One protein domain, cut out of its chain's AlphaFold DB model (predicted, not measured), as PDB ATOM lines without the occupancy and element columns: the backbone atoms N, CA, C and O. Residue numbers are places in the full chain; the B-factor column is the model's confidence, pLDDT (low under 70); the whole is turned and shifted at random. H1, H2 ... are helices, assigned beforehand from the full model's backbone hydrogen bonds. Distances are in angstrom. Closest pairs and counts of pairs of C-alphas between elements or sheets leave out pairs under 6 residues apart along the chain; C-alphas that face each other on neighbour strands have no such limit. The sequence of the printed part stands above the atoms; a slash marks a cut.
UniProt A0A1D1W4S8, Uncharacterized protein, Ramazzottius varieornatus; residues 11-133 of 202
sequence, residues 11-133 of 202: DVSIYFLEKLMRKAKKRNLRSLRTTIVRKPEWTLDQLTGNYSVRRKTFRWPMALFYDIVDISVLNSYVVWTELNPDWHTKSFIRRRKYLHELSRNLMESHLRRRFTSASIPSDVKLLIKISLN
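What this domain is: This is residues 11 to 133 of the 202 residues of an uncharacterized protein of Ramazzottius varieornatus (UniProt A0A1D1W4S8). A loose, open set of helices has long H4 in its middle; H5 leads away as an arm with H6 folded back at its far end, while H1 sits by itself beyond H4. The printed part has 123 residues with six named helices, H1 to H6, and is all helix; radius of gyration of the C-alphas 18.2 A, spans 52 by 40 by 30 A.

Where its parts are: H1, residues 11 to 23, begins at C-alpha 11 (277.965, 76.561, 64.324). H2 is 30 to 36, H3 44 to 51, H4 60 to 83 (35.1 A), H5 94 to 115 (30.1 A), with a kink of 47 degrees near 109, and H6 122 to 131, ending at C-alpha 131 (299.692, 102.242, 83.352).

How they stand to each other: H1 touches no helix. H2 is close to H4 but not clearly touching (Leu 32 and Val 78, closest C-alphas, 7.8 A). H4 only just touches H3, with 3 pairs of C-alphas within 8 A, about perpendicular at 82 degrees (Thr 48 and Asp 70, closest C-alphas, 6.8 A). H4 only just touches H5, also with 3 pairs, at a steep tilt of 65 degrees (Tyr 77 and Tyr 98, closest C-alphas, 7.0 A). H5 and H6 form a hairpin (Phe 115 and Lys 125, closest C-alphas, 6.0 A). Every O i to N i+4 pair is within hydrogen-bond range in H4 and H6; H1 has 6 of 9, H3 2 of 4, H5 16 of 18, and H2 0 of 3, with 0 of 4 O i to N i+3 pairs.

The domain as a whole: The C-alphas of Arg 38 and Ala 118 are farthest apart, 52.9 A. The printed part has no cut and no long link; residues 11 to 45 have pLDDT under 70.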
ATOM      1  N   ASP A  11     277.840  77.966  63.905       45.97
ATOM      2  CA  ASP A  11     277.965  76.561  64.324       45.97
ATOM      3  C   ASP A  11     279.335  76.170  64.897       45.97
ATOM      4  O   ASP A  11     279.428  75.278  65.739       45.97
ATOM      5  N   VAL A  12     280.417  76.868  64.541       44.06
ATOM      6  CA  VAL A  12     281.778  76.486  64.986       44.06
ATOM      7  C   VAL A  12     282.027  76.843  66.463       44.06
ATOM      8  O   VAL A  12     282.795  76.173  67.156       44.06
ATOM      9  N   SER A  13     281.328  77.853  66.989       48.03
ATOM     10  CA  SER A  13     281.464  78.310  68.383       48.03
ATOM     11  C   SER A  13     280.727  77.402  69.385       48.03
ATOM     12  O   SER A  13     281.180  77.203  70.515       48.03
ATOM     13  N   ILE A  14     279.626  76.776  68.952       48.09
ATOM     14  CA  ILE A  14     278.773  75.915  69.788       48.09
ATOM     15  C   ILE A  14     279.515  74.640  70.212       48.09
ATOM     16  O   ILE A  14     279.470  74.258  71.382       48.09
ATOM     17  N   TYR A  15     280.277  74.024  69.306       43.78
ATOM     18  CA  TYR A  15     281.016  72.789  69.600       43.78
ATOM     19  C   TYR A  15     282.171  72.990  70.592       43.78
ATOM     20  O   TYR A  15     282.428  72.128  71.440       43.78
ATOM     21  N   PHE A  16     282.861  74.133  70.529       44.47
ATOM     22  CA  PHE A  16     283.972  74.426  71.437       44.47
ATOM     23  C   PHE A  16     283.471  74.752  72.852       44.47
ATOM     24  O   PHE A  16     284.021  74.258  73.841       44.47
ATOM     25  N   LEU A  17     282.363  75.494  72.950       45.81
ATOM     26  CA  LEU A  17     281.683  75.764  74.215       45.81
ATOM     27  C   LEU A  17     281.065  74.498  74.812       45.81
ATOM     28  O   LEU A  17     281.234  74.273  76.004       45.81
ATOM     29  N   GLU A  18     280.450  73.609  74.029       49.62
ATOM     30  CA  GLU A  18     279.930  72.337  74.553       49.62
ATOM     31  C   GLU A  18     281.011  71.484  75.229       49.62
ATOM     32  O   GLU A  18     280.780  70.911  76.299       49.62
ATOM     33  N   LYS A  19     282.205  71.393  74.631       48.94
ATOM     34  CA  LYS A  19     283.299  70.572  75.170       48.94
ATOM     35  C   LYS A  19     283.908  71.188  76.435       48.94
ATOM     36  O   LYS A  19     284.226  70.451  77.370       48.94
ATOM     37  N   LEU A  20     283.995  72.521  76.504       44.78
ATOM     38  CA  LEU A  20     284.412  73.252  77.709       44.78
ATOM     39  C   LEU A  20     283.356  73.136  78.832       44.78
ATOM     40  O   LEU A  20     283.690  72.900  79.994       44.78
ATOM     41  N   MET A  21     282.071  73.179  78.466       42.84
ATOM     42  CA  MET A  21     280.913  73.045  79.361       42.84
ATOM     43  C   MET A  21     280.740  71.621  79.918       42.84
ATOM     44  O   MET A  21     280.245  71.460  81.034       42.84
ATOM     45  N   ARG A  22     281.196  70.573  79.210       48.22
ATOM     46  CA  ARG A  22     281.208  69.185  79.725       48.22
ATOM     47  C   ARG A  22     282.179  68.993  80.897       48.22
ATOM     48  O   ARG A  22     281.886  68.185  81.774       48.22
ATOM     49  N   LYS A  23     283.287  69.746  80.957       44.59
ATOM     50  CA  LYS A  23     284.259  69.699  82.072       44.59
ATOM     51  C   LYS A  23     283.827  70.539  83.283       44.59
ATOM     52  O   LYS A  23     284.112  70.157  84.411       44.59
ATOM     53  N   ALA A  24     283.074  71.619  83.070       43.56
ATOM     54  CA  ALA A  24     282.539  72.481  84.136       43.56
ATOM     55  C   ALA A  24     281.254  71.932  84.814       43.56
ATOM     56  O   ALA A  24     280.689  72.550  85.717       43.56
ATOM     57  N   LYS A  25     280.785  70.749  84.394       44.28
ATOM     58  CA  LYS A  25     279.458  70.158  84.652       44.28
ATOM     59  C   LYS A  25     279.202  69.643  86.083       44.28
ATOM     60  O   LYS A  25     278.546  68.615  86.233       44.28
ATOM     61  N   LYS A  26     279.670  70.294  87.155       48.97
ATOM     62  CA  LYS A  26     279.327  69.829  88.520       48.97
ATOM     63  C   LYS A  26     278.718  70.826  89.493       48.97
ATOM     64  O   LYS A  26     278.194  70.359  90.497       48.97
ATOM     65  N   ARG A  27     278.667  72.134  89.229       45.94
ATOM     66  CA  ARG A  27     277.935  73.064  90.113       45.94
ATOM     67  C   ARG A  27     277.294  74.191  89.291       45.94
ATOM     68  O   ARG A  27     277.995  75.042  88.775       45.94
ATOM     69  N   ASN A  28     275.964  74.155  89.169       52.84
ATOM     70  CA  ASN A  28     275.077  75.232  88.688       52.84
ATOM     71  C   ASN A  28     275.078  75.619  87.191       52.84
ATOM     72  O   ASN A  28     275.482  76.699  86.786       52.84
ATOM     73  N   LEU A  29     274.456  74.762  86.370       49.72
ATOM     74  CA  LEU A  29     274.251  74.931  84.918       49.72
ATOM     75  C   LEU A  29     272.911  75.577  84.490       49.72
ATOM     76  O   LEU A  29     272.597  75.578  83.300       49.72
ATOM     77  N   ARG A  30     272.086  76.104  85.408       47.03
ATOM     78  CA  ARG A  30     270.796  76.717  85.015       47.03
ATOM     79  C   ARG A  30     270.927  78.173  84.546       47.03
ATOM     80  O   ARG A  30     270.219  78.532  83.615       47.03
ATOM     81  N   SER A  31     271.859  78.952  85.105       44.91
ATOM     82  CA  SER A  31     272.044  80.384  84.778       44.91
ATOM     83  C   SER A  31     272.659  80.611  83.385       44.91
ATOM     84  O   SER A  31     272.177  81.412  82.586       44.91
ATOM     85  N   LEU A  32     273.676  79.821  83.023       47.53
ATOM     86  CA  LEU A  32     274.419  79.988  81.764       47.53
ATOM     87  C   LEU A  32     273.622  79.605  80.506       47.53
ATOM     88  O   LEU A  32     273.880  80.122  79.420       47.53
ATOM     89  N   ARG A  33     272.641  78.700  80.631       45.06
ATOM     90  CA  ARG A  33     271.862  78.195  79.487       45.06
ATOM     91  C   ARG A  33     270.766  79.167  79.037       45.06
ATOM     92  O   ARG A  33     270.322  79.091  77.895       45.06
ATOM     93  N   THR A  34     270.313  80.062  79.915       46.78
ATOM     94  CA  THR A  34     269.168  80.948  79.654       46.78
ATOM     95  C   THR A  34     269.544  82.259  78.978       46.78
ATOM     96  O   THR A  34     268.715  82.811  78.262       46.78
ATOM     97  N   THR A  35     270.779  82.735  79.142       46.34
ATOM     98  CA  THR A  35     271.145  84.095  78.712       46.34
ATOM     99  C   THR A  35     271.622  84.170  77.259       46.34
ATOM    100  O   THR A  35     271.443  85.203  76.627       46.34
ATOM    101  N   ILE A  36     272.192  83.092  76.700       50.44
ATOM    102  CA  ILE A  36     272.903  83.166  75.405       50.44
ATOM    103  C   ILE A  36     272.166  82.451  74.254       50.44
ATOM    104  O   ILE A  36     272.340  82.830  73.103       50.44
ATOM    105  N   VAL A  37     271.310  81.451  74.523       49.16
ATOM    106  CA  VAL A  37     270.815  80.542  73.456       49.16
ATOM    107  C   VAL A  37     269.290  80.571  73.245       49.16
ATOM    108  O   VAL A  37     268.801  80.012  72.272       49.16
ATOM    109  N   ARG A  38     268.496  81.210  74.119       44.09
ATOM    110  CA  ARG A  38     267.025  81.034  74.103       44.09
ATOM    111  C   ARG A  38     266.167  82.203  73.621       44.09
ATOM    112  O   ARG A  38     264.981  81.972  73.414       44.09
ATOM    113  N   LYS A  39     266.701  83.410  73.414       40.72
ATOM    114  CA  LYS A  39     265.907  84.502  72.825       40.72
ATOM    115  C   LYS A  39     266.495  84.949  71.483       40.72
ATOM    116  O   LYS A  39     267.503  85.648  71.499       40.72
ATOM    117  N   PRO A  40     265.852  84.617  70.351       47.91
ATOM    118  CA  PRO A  40     266.272  85.060  69.019       47.91
ATOM    119  C   PRO A  40     266.084  86.574  68.768       47.91
ATOM    120  O   PRO A  40     266.287  87.033  67.653       47.91
ATOM    121  N   GLU A  41     265.698  87.352  69.785       44.56
ATOM    122  CA  GLU A  41     265.228  88.738  69.639       44.56
ATOM    123  C   GLU A  41     266.202  89.801  70.182       44.56
ATOM    124  O   GLU A  41     265.974  90.995  70.006       44.56
ATOM    125  N   TRP A  42     267.309  89.401  70.821       52.06
ATOM    126  CA  TRP A  42     268.337  90.361  71.234       52.06
ATOM    127  C   TRP A  42     269.332  90.537  70.097       52.06
ATOM    128  O   TRP A  42     270.188  89.681  69.864       52.06
ATOM    129  N   THR A  43     269.240  91.658  69.389       63.53
ATOM    130  CA  THR A  43     270.322  92.072  68.498       63.53
ATOM    131  C   THR A  43     271.603  92.228  69.322       63.53
ATOM    132  O   THR A  43     271.561  92.662  70.478       63.53
ATOM    133  N   LEU A  44     272.758  91.867  68.747       68.44
ATOM    134  CA  LEU A  44     274.072  92.044  69.385       68.44
ATOM    135  C   LEU A  44     274.206  93.447  69.992       68.44
ATOM    136  O   LEU A  44     274.723  93.587  71.094       68.44
ATOM    137  N   ASP A  45     273.648  94.445  69.310       68.19
ATOM    138  CA  ASP A  45     273.609  95.847  69.719       68.19
ATOM    139  C   ASP A  45     272.910  96.076  71.077       68.19
ATOM    140  O   ASP A  45     273.371  96.893  71.874       68.19
ATOM    141  N   GLN A  46     271.845  95.333  71.405       74.12
ATOM    142  CA  GLN A  46     271.207  95.414  72.729       74.12
ATOM    143  C   GLN A  46     272.069  94.776  73.826       74.12
ATOM    144  O   GLN A  46     272.119  95.273  74.952       74.12
ATOM    145  N   LEU A  47     272.769  93.681  73.510       70.88
ATOM    146  CA  LEU A  47     273.621  92.961  74.461       70.88
ATOM    147  C   LEU A  47     274.948  93.679  74.714       70.88
ATOM    148  O   LEU A  47     275.488  93.633  75.824       70.88
ATOM    149  N   THR A  48     275.511  94.336  73.705       72.94
ATOM    150  CA  THR A  48     276.743  95.123  73.825       72.94
ATOM    151  C   THR A  48     276.465  96.513  74.382       72.94
ATOM    152  O   THR A  48     277.277  97.016  75.168       72.94
ATOM    153  N   GLY A  49     275.294  97.086  74.087       74.94
ATOM    154  CA  GLY A  49     274.884  98.408  74.547       74.94
ATOM    155  C   GLY A  49     275.969  99.449  74.262       74.94
ATOM    156  O   GLY A  49     276.560  99.484  73.186       74.94
ATOM    157  N   ASN A  50     276.317 100.249  75.272       78.81
ATOM    158  CA  ASN A  50     277.347 101.293  75.161       78.81
ATOM    159  C   ASN A  50     278.803 100.777  75.168       78.81
ATOM    160  O   ASN A  50     279.727 101.587  75.203       78.81
ATOM    161  N   TYR A  51     279.036  99.461  75.190       86.44
ATOM    162  CA  TYR A  51     280.377  98.875  75.330       86.44
ATOM    163  C   TYR A  51     280.891  98.184  74.060       86.44
ATOM    164  O   TYR A  51     281.858  97.428  74.147       86.44
ATOM    165  N   SER A  52     280.266  98.424  72.904       88.31
ATOM    166  CA  SER A  52     280.720  97.858  71.628       88.31
ATOM    167  C   SER A  52     282.062  98.443  71.173       88.31
ATOM    168  O   SER A  52     282.312  99.645  71.301       88.31
ATOM    169  N   VAL A  53     282.916  97.598  70.588       91.00
ATOM    170  CA  VAL A  53     284.175  98.016  69.945       91.00
ATOM    171  C   VAL A  53     284.008  98.392  68.469       91.00
ATOM    172  O   VAL A  53     284.994  98.739  67.809       91.00
ATOM    173  N   ARG A  54     282.781  98.325  67.934       89.56
ATOM    174  CA  ARG A  54     282.488  98.579  66.521       89.56
ATOM    175  C   ARG A  54     282.908  99.995  66.124       89.56
ATOM    176  O   ARG A  54     282.602 100.983  66.787       89.56
ATOM    177  N   ARG A  55     283.607 100.100  64.992       90.50
ATOM    178  CA  ARG A  55     283.991 101.378  64.373       90.50
ATOM    179  C   ARG A  55     283.467 101.451  62.950       90.50
ATOM    180  O   ARG A  55     283.389 100.430  62.270       90.50
ATOM    181  N   LYS A  56     283.184 102.667  62.477       92.06
ATOM    182  CA  LYS A  56     282.858 102.913  61.068       92.06
ATOM    183  C   LYS A  56     284.015 102.416  60.195       92.06
ATOM    184  O   LYS A  56     285.139 102.900  60.311       92.06
ATOM    185  N   THR A  57     283.739 101.436  59.343       92.06
ATOM    186  CA  THR A  57     284.712 100.815  58.440       92.06
ATOM    187  C   THR A  57     284.030 100.466  57.126       92.06
ATOM    188  O   THR A  57     282.868 100.076  57.117       92.06
ATOM    189  N   PHE A  58     284.761 100.586  56.019       92.25
ATOM    190  CA  PHE A  58     284.315 100.135  54.694       92.25
ATOM    191  C   PHE A  58     284.794  98.714  54.364       92.25
ATOM    192  O   PHE A  58     284.489  98.179  53.305       92.25
ATOM    193  N   ARG A  59     285.572  98.093  55.259       93.88
ATOM    194  CA  ARG A  59     286.112  96.742  55.083       93.88
ATOM    195  C   ARG A  59     285.272  95.755  55.880       93.88
ATOM    196  O   ARG A  59     285.384  95.719  57.105       93.88
ATOM    197  N   TRP A  60     284.479  94.941  55.187       92.50
ATOM    198  CA  TRP A  60     283.584  93.961  55.810       92.50
ATOM    199  C   TRP A  60     284.279  92.974  56.773       92.50
ATOM    200  O   TRP A  60     283.763  92.796  57.876       92.50
ATOM    201  N   PRO A  61     285.487  92.435  56.486       95.12
ATOM    202  CA  PRO A  61     286.176  91.554  57.436       95.12
ATOM    203  C   PRO A  61     286.472  92.222  58.785       95.12
ATOM    204  O   PRO A  61     286.460  91.572  59.826       95.12
ATOM    205  N   MET A  62     286.706  93.538  58.782       94.38
ATOM    206  CA  MET A  62     286.944  94.287  60.013       94.38
ATOM    207  C   MET A  62     285.661  94.455  60.833       94.38
ATOM    208  O   MET A  62     285.719  94.436  62.058       94.38
ATOM    209  N   ALA A  63     284.508  94.608  60.172       89.12
ATOM    210  CA  ALA A  63     283.218  94.656  60.855       89.12
ATOM    211  C   ALA A  63     282.946  93.331  61.584       89.12
ATOM    212  O   ALA A  63     282.676  93.344  62.782       89.12
ATOM    213  N   LEU A  64     283.164  92.203  60.897       89.69
ATOM    214  CA  LEU A  64     283.049  90.872  61.491       89.69
ATOM    215  C   LEU A  64     284.009  90.681  62.673       89.69
ATOM    216  O   LEU A  64     283.625  90.140  63.706       89.69
ATOM    217  N   PHE A  65     285.253  91.148  62.552       93.38
ATOM    218  CA  PHE A  65     286.220  91.077  63.647       93.38
ATOM    219  C   PHE A  65     285.735  91.816  64.902       93.38
ATOM    220  O   PHE A  65     285.860  91.284  66.005       93.38
ATOM    221  N   TYR A  66     285.156  93.012  64.757       90.75
ATOM    222  CA  TYR A  66     284.597  93.740  65.898       90.75
ATOM    223  C   TYR A  66     283.459  92.969  66.569       90.75
ATOM    224  O   TYR A  66     283.440  92.877  67.795       90.75
ATOM    225  N   ASP A  67     282.575  92.358  65.780       88.56
ATOM    226  CA  ASP A  67     281.470  91.557  66.311       88.56
ATOM    227  C   ASP A  67     281.988  90.326  67.077       88.56
ATOM    228  O   ASP A  67     281.513  90.024  68.172       88.56
ATOM    229  N   ILE A  68     283.027  89.655  66.561       90.44
ATOM    230  CA  ILE A  68     283.686  88.532  67.249       90.44
ATOM    231  C   ILE A  68     284.268  88.977  68.594       90.44
ATOM    232  O   ILE A  68     284.115  88.269  69.595       90.44
ATOM    233  N   VAL A  69     284.937  90.131  68.638       92.94
ATOM    234  CA  VAL A  69     285.509  90.669  69.880       92.94
ATOM    235  C   VAL A  69     284.404  90.976  70.889       92.94
ATOM    236  O   VAL A  69     284.501  90.539  72.034       92.94
ATOM    237  N   ASP A  70     283.338  91.652  70.467       89.62
ATOM    238  CA  ASP A  70     282.211  92.001  71.333       89.62
ATOM    239  C   ASP A  70     281.541  90.760  71.947       89.62
ATOM    240  O   ASP A  70     281.319  90.705  73.163       89.62
ATOM    241  N   ILE A  71     281.292  89.726  71.134       86.88
ATOM    242  CA  ILE A  71     280.724  88.447  71.588       86.88
ATOM    243  C   ILE A  71     281.679  87.746  72.562       86.88
ATOM    244  O   ILE A  71     281.265  87.290  73.629       86.88
ATOM    245  N   SER A  72     282.968  87.677  72.227       91.69
ATOM    246  CA  SER A  72     283.978  87.004  73.056       91.69
ATOM    247  C   SER A  72     284.104  87.658  74.431       91.69
ATOM    248  O   SER A  72     284.154  86.981  75.461       91.69
ATOM    249  N   VAL A  73     284.109  88.988  74.462       91.75
ATOM    250  CA  VAL A  73     284.197  89.772  75.691       91.75
ATOM    251  C   VAL A  73     282.946  89.584  76.548       91.75
ATOM    252  O   VAL A  73     283.074  89.342  77.749       91.75
ATOM    253  N   LEU A  74     281.751  89.619  75.952       88.25
ATOM    254  CA  LEU A  74     280.507  89.354  76.675       88.25
ATOM    255  C   LEU A  74     280.488  87.938  77.268       88.25
ATOM    256  O   LEU A  74     280.186  87.775  78.448       88.25
ATOM    257  N   ASN A  75     280.880  86.931  76.487       88.94
ATOM    258  CA  ASN A  75     280.938  85.544  76.946       88.94
ATOM    259  C   ASN A  75     281.912  85.378  78.119       88.94
ATOM    260  O   ASN A  75     281.563  84.780  79.136       88.94
ATOM    261  N   SER A  76     283.114  85.951  78.007       91.88
ATOM    262  CA  SER A  76     284.102  85.908  79.090       91.88
ATOM    263  C   SER A  76     283.611  86.614  80.359       91.88
ATOM    264  O   SER A  76     283.828  86.103  81.455       91.88
ATOM    265  N   TYR A  77     282.884  87.731  80.224       89.69
ATOM    266  CA  TYR A  77     282.278  88.437  81.353       89.69
ATOM    267  C   TYR A  77     281.268  87.561  82.093       89.69
ATOM    268  O   TYR A  77     281.350  87.456  83.314       89.69
ATOM    269  N   VAL A  78     280.357  86.898  81.370       86.56
ATOM    270  CA  VAL A  78     279.364  86.009  81.992       86.56
ATOM    271  C   VAL A  78     280.069  84.887  82.756       86.56
ATOM    272  O   VAL A  78     279.803  84.696  83.942       86.56
ATOM    273  N   VAL A  79     281.028  84.207  82.118       88.88
ATOM    274  CA  VAL A  79     281.820  83.144  82.763       88.88
ATOM    275  C   VAL A  79     282.526  83.664  84.018       88.88
ATOM    276  O   VAL A  79     282.469  83.023  85.065       88.88
ATOM    277  N   TRP A  80     283.149  84.841  83.946       88.62
ATOM    278  CA  TRP A  80     283.833  85.452  85.082       88.62
ATOM    279  C   TRP A  80     282.889  85.745  86.250       88.62
ATOM    280  O   TRP A  80     283.225  85.443  87.395       88.62
ATOM    281  N   THR A  81     281.713  86.316  85.974       86.81
ATOM    282  CA  THR A  81     280.735  86.661  87.013       86.81
ATOM    283  C   THR A  81     280.094  85.447  87.670       86.81
ATOM    284  O   THR A  81     279.753  85.524  88.846       86.81
ATOM    285  N   GLU A  82     279.963  84.340  86.940       86.19
ATOM    286  CA  GLU A  82     279.448  83.073  87.469       86.19
ATOM    287  C   GLU A  82     280.490  82.365  88.342       86.19
ATOM    288  O   GLU A  82     280.162  81.815  89.389       86.19
ATOM    289  N   LEU A  83     281.768  82.415  87.948       88.62
ATOM    290  CA  LEU A  83     282.865  81.878  88.758       88.62
ATOM    291  C   LEU A  83     283.152  82.732  90.001       88.62
ATOM    292  O   LEU A  83     283.590  82.196  91.015       88.62
ATOM    293  N   ASN A  84     282.904  84.042  89.928       87.81
ATOM    294  CA  ASN A  84     283.200  85.004  90.990       87.81
ATOM    295  C   ASN A  84     281.952  85.846  91.332       87.81
ATOM    296  O   ASN A  84     281.891  87.037  90.992       87.81
ATOM    297  N   PRO A  85     280.945  85.262  92.007       83.00
ATOM    298  CA  PRO A  85     279.679  85.940  92.285       83.00
ATOM    299  C   PRO A  85     279.847  87.185  93.166       83.00
ATOM    300  O   PRO A  85     279.164  88.183  92.927       83.00
ATOM    301  N   ASP A  86     280.810  87.173  94.092       87.88
ATOM    302  CA  ASP A  86     281.089  88.270  95.034       87.88
ATOM    303  C   ASP A  86     281.906  89.425  94.423       87.88
ATOM    304  O   ASP A  86     282.077  90.495  95.020       87.88
ATOM    305  N   TRP A  87     282.423  89.245  93.203       87.75
ATOM    306  CA  TRP A  87     283.283  90.227  92.552       87.75
ATOM    307  C   TRP A  87     282.485  91.472  92.141       87.75
ATOM    308  O   TRP A  87     281.755  91.450  91.154       87.75
ATOM    309  N   HIS A  88     282.636  92.580  92.872       83.50
ATOM    310  CA  HIS A  88     281.941  93.856  92.633       83.50
ATOM    311  C   HIS A  88     280.398  93.776  92.614       83.50
ATOM    312  O   HIS A  88     279.750  94.546  91.904       83.50
ATOM    313  N   THR A  89     279.798  92.912  93.436       77.62
ATOM    314  CA  THR A  89     278.338  92.681  93.500       77.62
ATOM    315  C   THR A  89     277.517  93.946  93.749       77.62
ATOM    316  O   THR A  89     276.455  94.119  93.165       77.62
ATOM    317  N   LYS A  90     278.029  94.882  94.559       81.06
ATOM    318  CA  LYS A  90     277.346  96.149  94.888       81.06
ATOM    319  C   LYS A  90     277.576  97.266  93.857       81.06
ATOM    320  O   LYS A  90     277.146  98.395  94.065       81.06
ATOM    321  N   SER A  91     278.316  97.006  92.776       85.12
ATOM    322  CA  SER A  91     278.731  98.045  91.833       85.12
ATOM    323  C   SER A  91     277.835  98.084  90.597       85.12
ATOM    324  O   SER A  91     277.872  97.178  89.771       85.12
ATOM    325  N   PHE A  92     277.148  99.209  90.386       81.06
ATOM    326  CA  PHE A  92     276.374  99.466  89.161       81.06
ATOM    327  C   PHE A  92     277.228  99.511  87.876       81.06
ATOM    328  O   PHE A  92     276.707  99.427  86.771       81.06
ATOM    329  N   ILE A  93     278.559  99.599  88.005       87.00
ATOM    330  CA  ILE A  93     279.521  99.666  86.891       87.00
ATOM    331  C   ILE A  93     280.363  98.386  86.739       87.00
ATOM    332  O   ILE A  93     281.485  98.434  86.228       87.00
ATOM    333  N   ARG A  94     279.839  97.232  87.174       88.56
ATOM    334  CA  ARG A  94     280.541  95.933  87.170       88.56
ATOM    335  C   ARG A  94     281.112  95.556  85.798       88.56
ATOM    336  O   ARG A  94     282.292  95.227  85.696       88.56
ATOM    337  N   ARG A  95     280.319  95.703  84.729       88.12
ATOM    338  CA  ARG A  95     280.758  95.424  83.351       88.12
ATOM    339  C   ARG A  95     281.894  96.345  82.900       88.12
ATOM    340  O   ARG A  95     282.882  95.872  82.355       88.12
ATOM    341  N   ARG A  96     281.800  97.651  83.174       90.44
ATOM    342  CA  ARG A  96     282.857  98.617  82.827       90.44
ATOM    343  C   ARG A  96     284.172  98.293  83.530       90.44
ATOM    344  O   ARG A  96     285.225  98.357  82.906       90.44
ATOM    345  N   LYS A  97     284.110  97.930  84.814       92.00
ATOM    346  CA  LYS A  97     285.289  97.506  85.581       92.00
ATOM    347  C   LYS A  97     285.919  96.249  84.992       92.00
ATOM    348  O   LYS A  97     287.134  96.205  84.854       92.00
ATOM    349  N   TYR A  98     285.097  95.283  84.581       93.44
ATOM    350  CA  TYR A  98     285.587  94.053  83.961       93.44
ATOM    351  C   TYR A  98     286.343  94.349  82.670       93.44
ATOM    352  O   TYR A  98     287.467  93.901  82.495       93.44
ATOM    353  N   LEU A  99     285.757  95.175  81.800       93.69
ATOM    354  CA  LEU A  99     286.390  95.591  80.548       93.69
ATOM    355  C   LEU A  99     287.701  96.339  80.779       93.69
ATOM    356  O   LEU A  99     288.672  96.121  80.061       93.69
ATOM    357  N   HIS A 100     287.733  97.210  81.787       92.00
ATOM    358  CA  HIS A 100     288.941  97.938  82.145       92.00
ATOM    359  C   HIS A 100     290.052  96.977  82.588       92.00
ATOM    360  O   HIS A 100     291.158  97.046  82.055       92.00
ATOM    361  N   GLU A 101     289.744  96.037  83.481       92.75
ATOM    362  CA  GLU A 101     290.704  95.041  83.966       92.75
ATOM    363  C   GLU A 101     291.184  94.108  82.848       92.75
ATOM    364  O   GLU A 101     292.385  93.933  82.644       92.75
ATOM    365  N   LEU A 102     290.250  93.596  82.041       94.50
ATOM    366  CA  LEU A 102     290.548  92.786  80.864       94.50
ATOM    367  C   LEU A 102     291.492  93.525  79.910       94.50
ATOM    368  O   LEU A 102     292.494  92.965  79.469       94.50
ATOM    369  N   SER A 103     291.207  94.797  79.618       93.19
ATOM    370  CA  SER A 103     292.039  95.588  78.713       93.19
ATOM    371  C   SER A 103     293.453  95.791  79.260       93.19
ATOM    372  O   SER A 103     294.412  95.666  78.499       93.19
ATOM    373  N   ARG A 104     293.614  96.036  80.570       91.81
ATOM    374  CA  ARG A 104     294.938  96.159  81.201       91.81
ATOM    375  C   ARG A 104     295.731  94.865  81.075       91.81
ATOM    376  O   ARG A 104     296.868  94.920  80.613       91.81
ATOM    377  N   ASN A 105     295.110  93.728  81.383       92.56
ATOM    378  CA  ASN A 105     295.751  92.415  81.294       92.56
ATOM    379  C   ASN A 105     296.197  92.083  79.862       92.56
ATOM    380  O   ASN A 105     297.314  91.614  79.648       92.56
ATOM    381  N   LEU A 106     295.371  92.391  78.857       93.56
ATOM    382  CA  LEU A 106     295.733  92.183  77.449       93.56
ATOM    383  C   LEU A 106     296.882  93.097  76.994       93.56
ATOM    384  O   LEU A 106     297.729  92.685  76.201       93.56
ATOM    385  N   MET A 107     296.921  94.338  77.483       93.31
ATOM    386  CA  MET A 107     297.941  95.315  77.093       93.31
ATOM    387  C   MET A 107     299.274  95.134  77.821       93.31
ATOM    388  O   MET A 107     300.298  95.578  77.302       93.31
ATOM    389  N   GLU A 108     299.292  94.507  78.997       91.19
ATOM    390  CA  GLU A 108     300.456  94.470  79.885       91.19
ATOM    391  C   GLU A 108     301.739  93.988  79.191       91.19
ATOM    392  O   GLU A 108     302.755  94.686  79.203       91.19
ATOM    393  N   SER A 109     301.694  92.823  78.542       91.25
ATOM    394  CA  SER A 109     302.865  92.235  77.874       91.25
ATOM    395  C   SER A 109     303.424  93.149  76.775       91.25
ATOM    396  O   SER A 109     304.639  93.342  76.653       91.25
ATOM    397  N   HIS A 110     302.530  93.772  76.005       91.81
ATOM    398  CA  HIS A 110     302.887  94.696  74.940       91.81
ATOM    399  C   HIS A 110     303.460  96.005  75.498       91.81
ATOM    400  O   HIS A 110     304.463  96.505  74.992       91.81
ATOM    401  N   LEU A 111     302.872  96.543  76.568       91.44
ATOM    402  CA  LEU A 111     303.361  97.739  77.252       91.44
ATOM    403  C   LEU A 111     304.751  97.516  77.859       91.44
ATOM    404  O   LEU A 111     305.615  98.377  77.705       91.44
ATOM    405  N   ARG A 112     305.007  96.348  78.465       90.12
ATOM    406  CA  ARG A 112     306.329  95.971  78.994       90.12
ATOM    407  C   ARG A 112     307.386  95.921  77.892       90.12
ATOM    408  O   ARG A 112     308.440  96.534  78.033       90.12
ATOM    409  N   ARG A 113     307.088  95.272  76.760       90.62
ATOM    410  CA  ARG A 113     307.993  95.243  75.594       90.62
ATOM    411  C   ARG A 113     308.223  96.636  75.016       90.62
ATOM    412  O   ARG A 113     309.326  96.983  74.613       90.62
ATOM    413  N   ARG A 114     307.174  97.452  74.973       91.12
ATOM    414  CA  ARG A 114     307.257  98.823  74.479       91.12
ATOM    415  C   ARG A 114     308.137  99.677  75.398       91.12
ATOM    416  O   ARG A 114     308.948 100.448  74.898       91.12
ATOM    417  N   PHE A 115     308.051  99.500  76.715       88.06
ATOM    418  CA  PHE A 115     308.834 100.255  77.697       88.06
ATOM    419  C   PHE A 115     310.356 100.104  77.528       88.06
ATOM    420  O   PHE A 115     311.083 101.085  77.686       88.06
ATOM    421  N   THR A 116     310.839  98.914  77.154       87.62
ATOM    422  CA  THR A 116     312.279  98.652  76.966       87.62
ATOM    423  C   THR A 116     312.857  99.299  75.704       87.62
ATOM    424  O   THR A 116     314.073  99.430  75.578       87.62
ATOM    425  N   SER A 117     312.015  99.757  74.774       88.94
ATOM    426  CA  SER A 117     312.474 100.366  73.526       88.94
ATOM    427  C   SER A 117     313.143 101.730  73.752       88.94
ATOM    428  O   SER A 117     312.590 102.645  74.375       88.94
ATOM    429  N   ALA A 118     314.342 101.908  73.189       80.19
ATOM    430  CA  ALA A 118     315.089 103.167  73.243       80.19
ATOM    431  C   ALA A 118     314.439 104.295  72.417       80.19
ATOM    432  O   ALA A 118     314.633 105.466  72.731       80.19
ATOM    433  N   SER A 119     313.622 103.955  71.414       86.19
ATOM    434  CA  SER A 119     313.046 104.913  70.456       86.19
ATOM    435  C   SER A 119     311.868 105.731  71.002       86.19
ATOM    436  O   SER A 119     311.376 106.632  70.322       86.19
ATOM    437  N   ILE A 120     311.355 105.402  72.189       89.06
ATOM    438  CA  ILE A 120     310.104 105.978  72.689       89.06
ATOM    439  C   ILE A 120     310.372 107.258  73.484       89.06
ATOM    440  O   ILE A 120     311.241 107.238  74.363       89.06
ATOM    441  N   PRO A 121     309.605 108.343  73.239       87.88
ATOM    442  CA  PRO A 121     309.709 109.578  74.011       87.88
ATOM    443  C   PRO A 121     309.551 109.355  75.521       87.88
ATOM    444  O   PRO A 121     308.781 108.493  75.956       87.88
ATOM    445  N   SER A 122     310.236 110.178  76.317       84.69
ATOM    446  CA  SER A 122     310.182 110.161  77.788       84.69
ATOM    447  C   SER A 122     308.755 110.186  78.330       84.69
ATOM    448  O   SER A 122     308.425 109.433  79.242       84.69
ATOM    449  N   ASP A 123     307.896 111.001  77.724       87.69
ATOM    450  CA  ASP A 123     306.539 111.255  78.205       87.69
ATOM    451  C   ASP A 123     305.662 110.006  78.029       87.69
ATOM    452  O   ASP A 123     304.922 109.608  78.924       87.69
ATOM    453  N   VAL A 124     305.827 109.303  76.903       89.38
ATOM    454  CA  VAL A 124     305.144 108.029  76.650       89.38
ATOM    455  C   VAL A 124     305.681 106.936  77.577       89.38
ATOM    456  O   VAL A 124     304.899 106.133  78.079       89.38
ATOM    457  N   LYS A 125     306.990 106.910  77.869       89.50
ATOM    458  CA  LYS A 125     307.559 105.974  78.858       89.50
ATOM    459  C   LYS A 125     306.995 106.205  80.258       89.50
ATOM    460  O   LYS A 125     306.708 105.232  80.950       89.50
ATOM    461  N   LEU A 126     306.798 107.461  80.658       88.06
ATOM    462  CA  LEU A 126     306.163 107.806  81.929       88.06
ATOM    463  C   LEU A 126     304.717 107.297  81.984       88.06
ATOM    464  O   LEU A 126     304.342 106.645  82.955       88.06
ATOM    465  N   LEU A 127     303.931 107.520  80.925       89.50
ATOM    466  CA  LEU A 127     302.559 107.012  80.839       89.50
ATOM    467  C   LEU A 127     302.508 105.485  80.937       89.50
ATOM    468  O   LEU A 127     301.720 104.953  81.712       89.50
ATOM    469  N   ILE A 128     303.388 104.779  80.221       89.81
ATOM    470  CA  ILE A 128     303.484 103.316  80.305       89.81
ATOM    471  C   ILE A 128     303.827 102.874  81.735       89.81
ATOM    472  O   ILE A 128     303.219 101.933  82.242       89.81
ATOM    473  N   LYS A 129     304.752 103.573  82.410       87.94
ATOM    474  CA  LYS A 129     305.130 103.286  83.801       87.94
ATOM    475  C   LYS A 129     303.939 103.419  84.756       87.94
ATOM    476  O   LYS A 129     303.733 102.542  85.592       87.94
ATOM    477  N   ILE A 130     303.134 104.471  84.588       88.12
ATOM    478  CA  ILE A 130     301.898 104.697  85.354       88.12
ATOM    479  C   ILE A 130     300.867 103.600  85.045       88.12
ATOM    480  O   ILE A 130     300.283 103.016  85.954       88.12
ATOM    481  N   SER A 131     300.657 103.268  83.767       86.38
ATOM    482  CA  SER A 131     299.692 102.242  83.352       86.38
ATOM    483  C   SER A 131     300.057 100.830  83.821       86.38
ATOM    484  O   SER A 131     299.163 100.035  84.094       86.38
ATOM    485  N   LEU A 132     301.342 100.508  83.958       84.94
ATOM    486  CA  LEU A 132     301.795  99.222  84.499       84.94
ATOM    487  C   LEU A 132     301.880  99.204  86.033       84.94
ATOM    488  O   LEU A 132     302.226  98.178  86.604       84.94
ATOM    489  N   ASN A 133     301.580 100.327  86.696       77.81
ATOM    490  CA  ASN A 133     301.708 100.492  88.144       77.81
ATOM    491  C   ASN A 133     303.112 100.134  88.686       77.81
ATOM    492  O   ASN A 133     303.260  99.757  89.842       77.81
TER     493      ASN A 133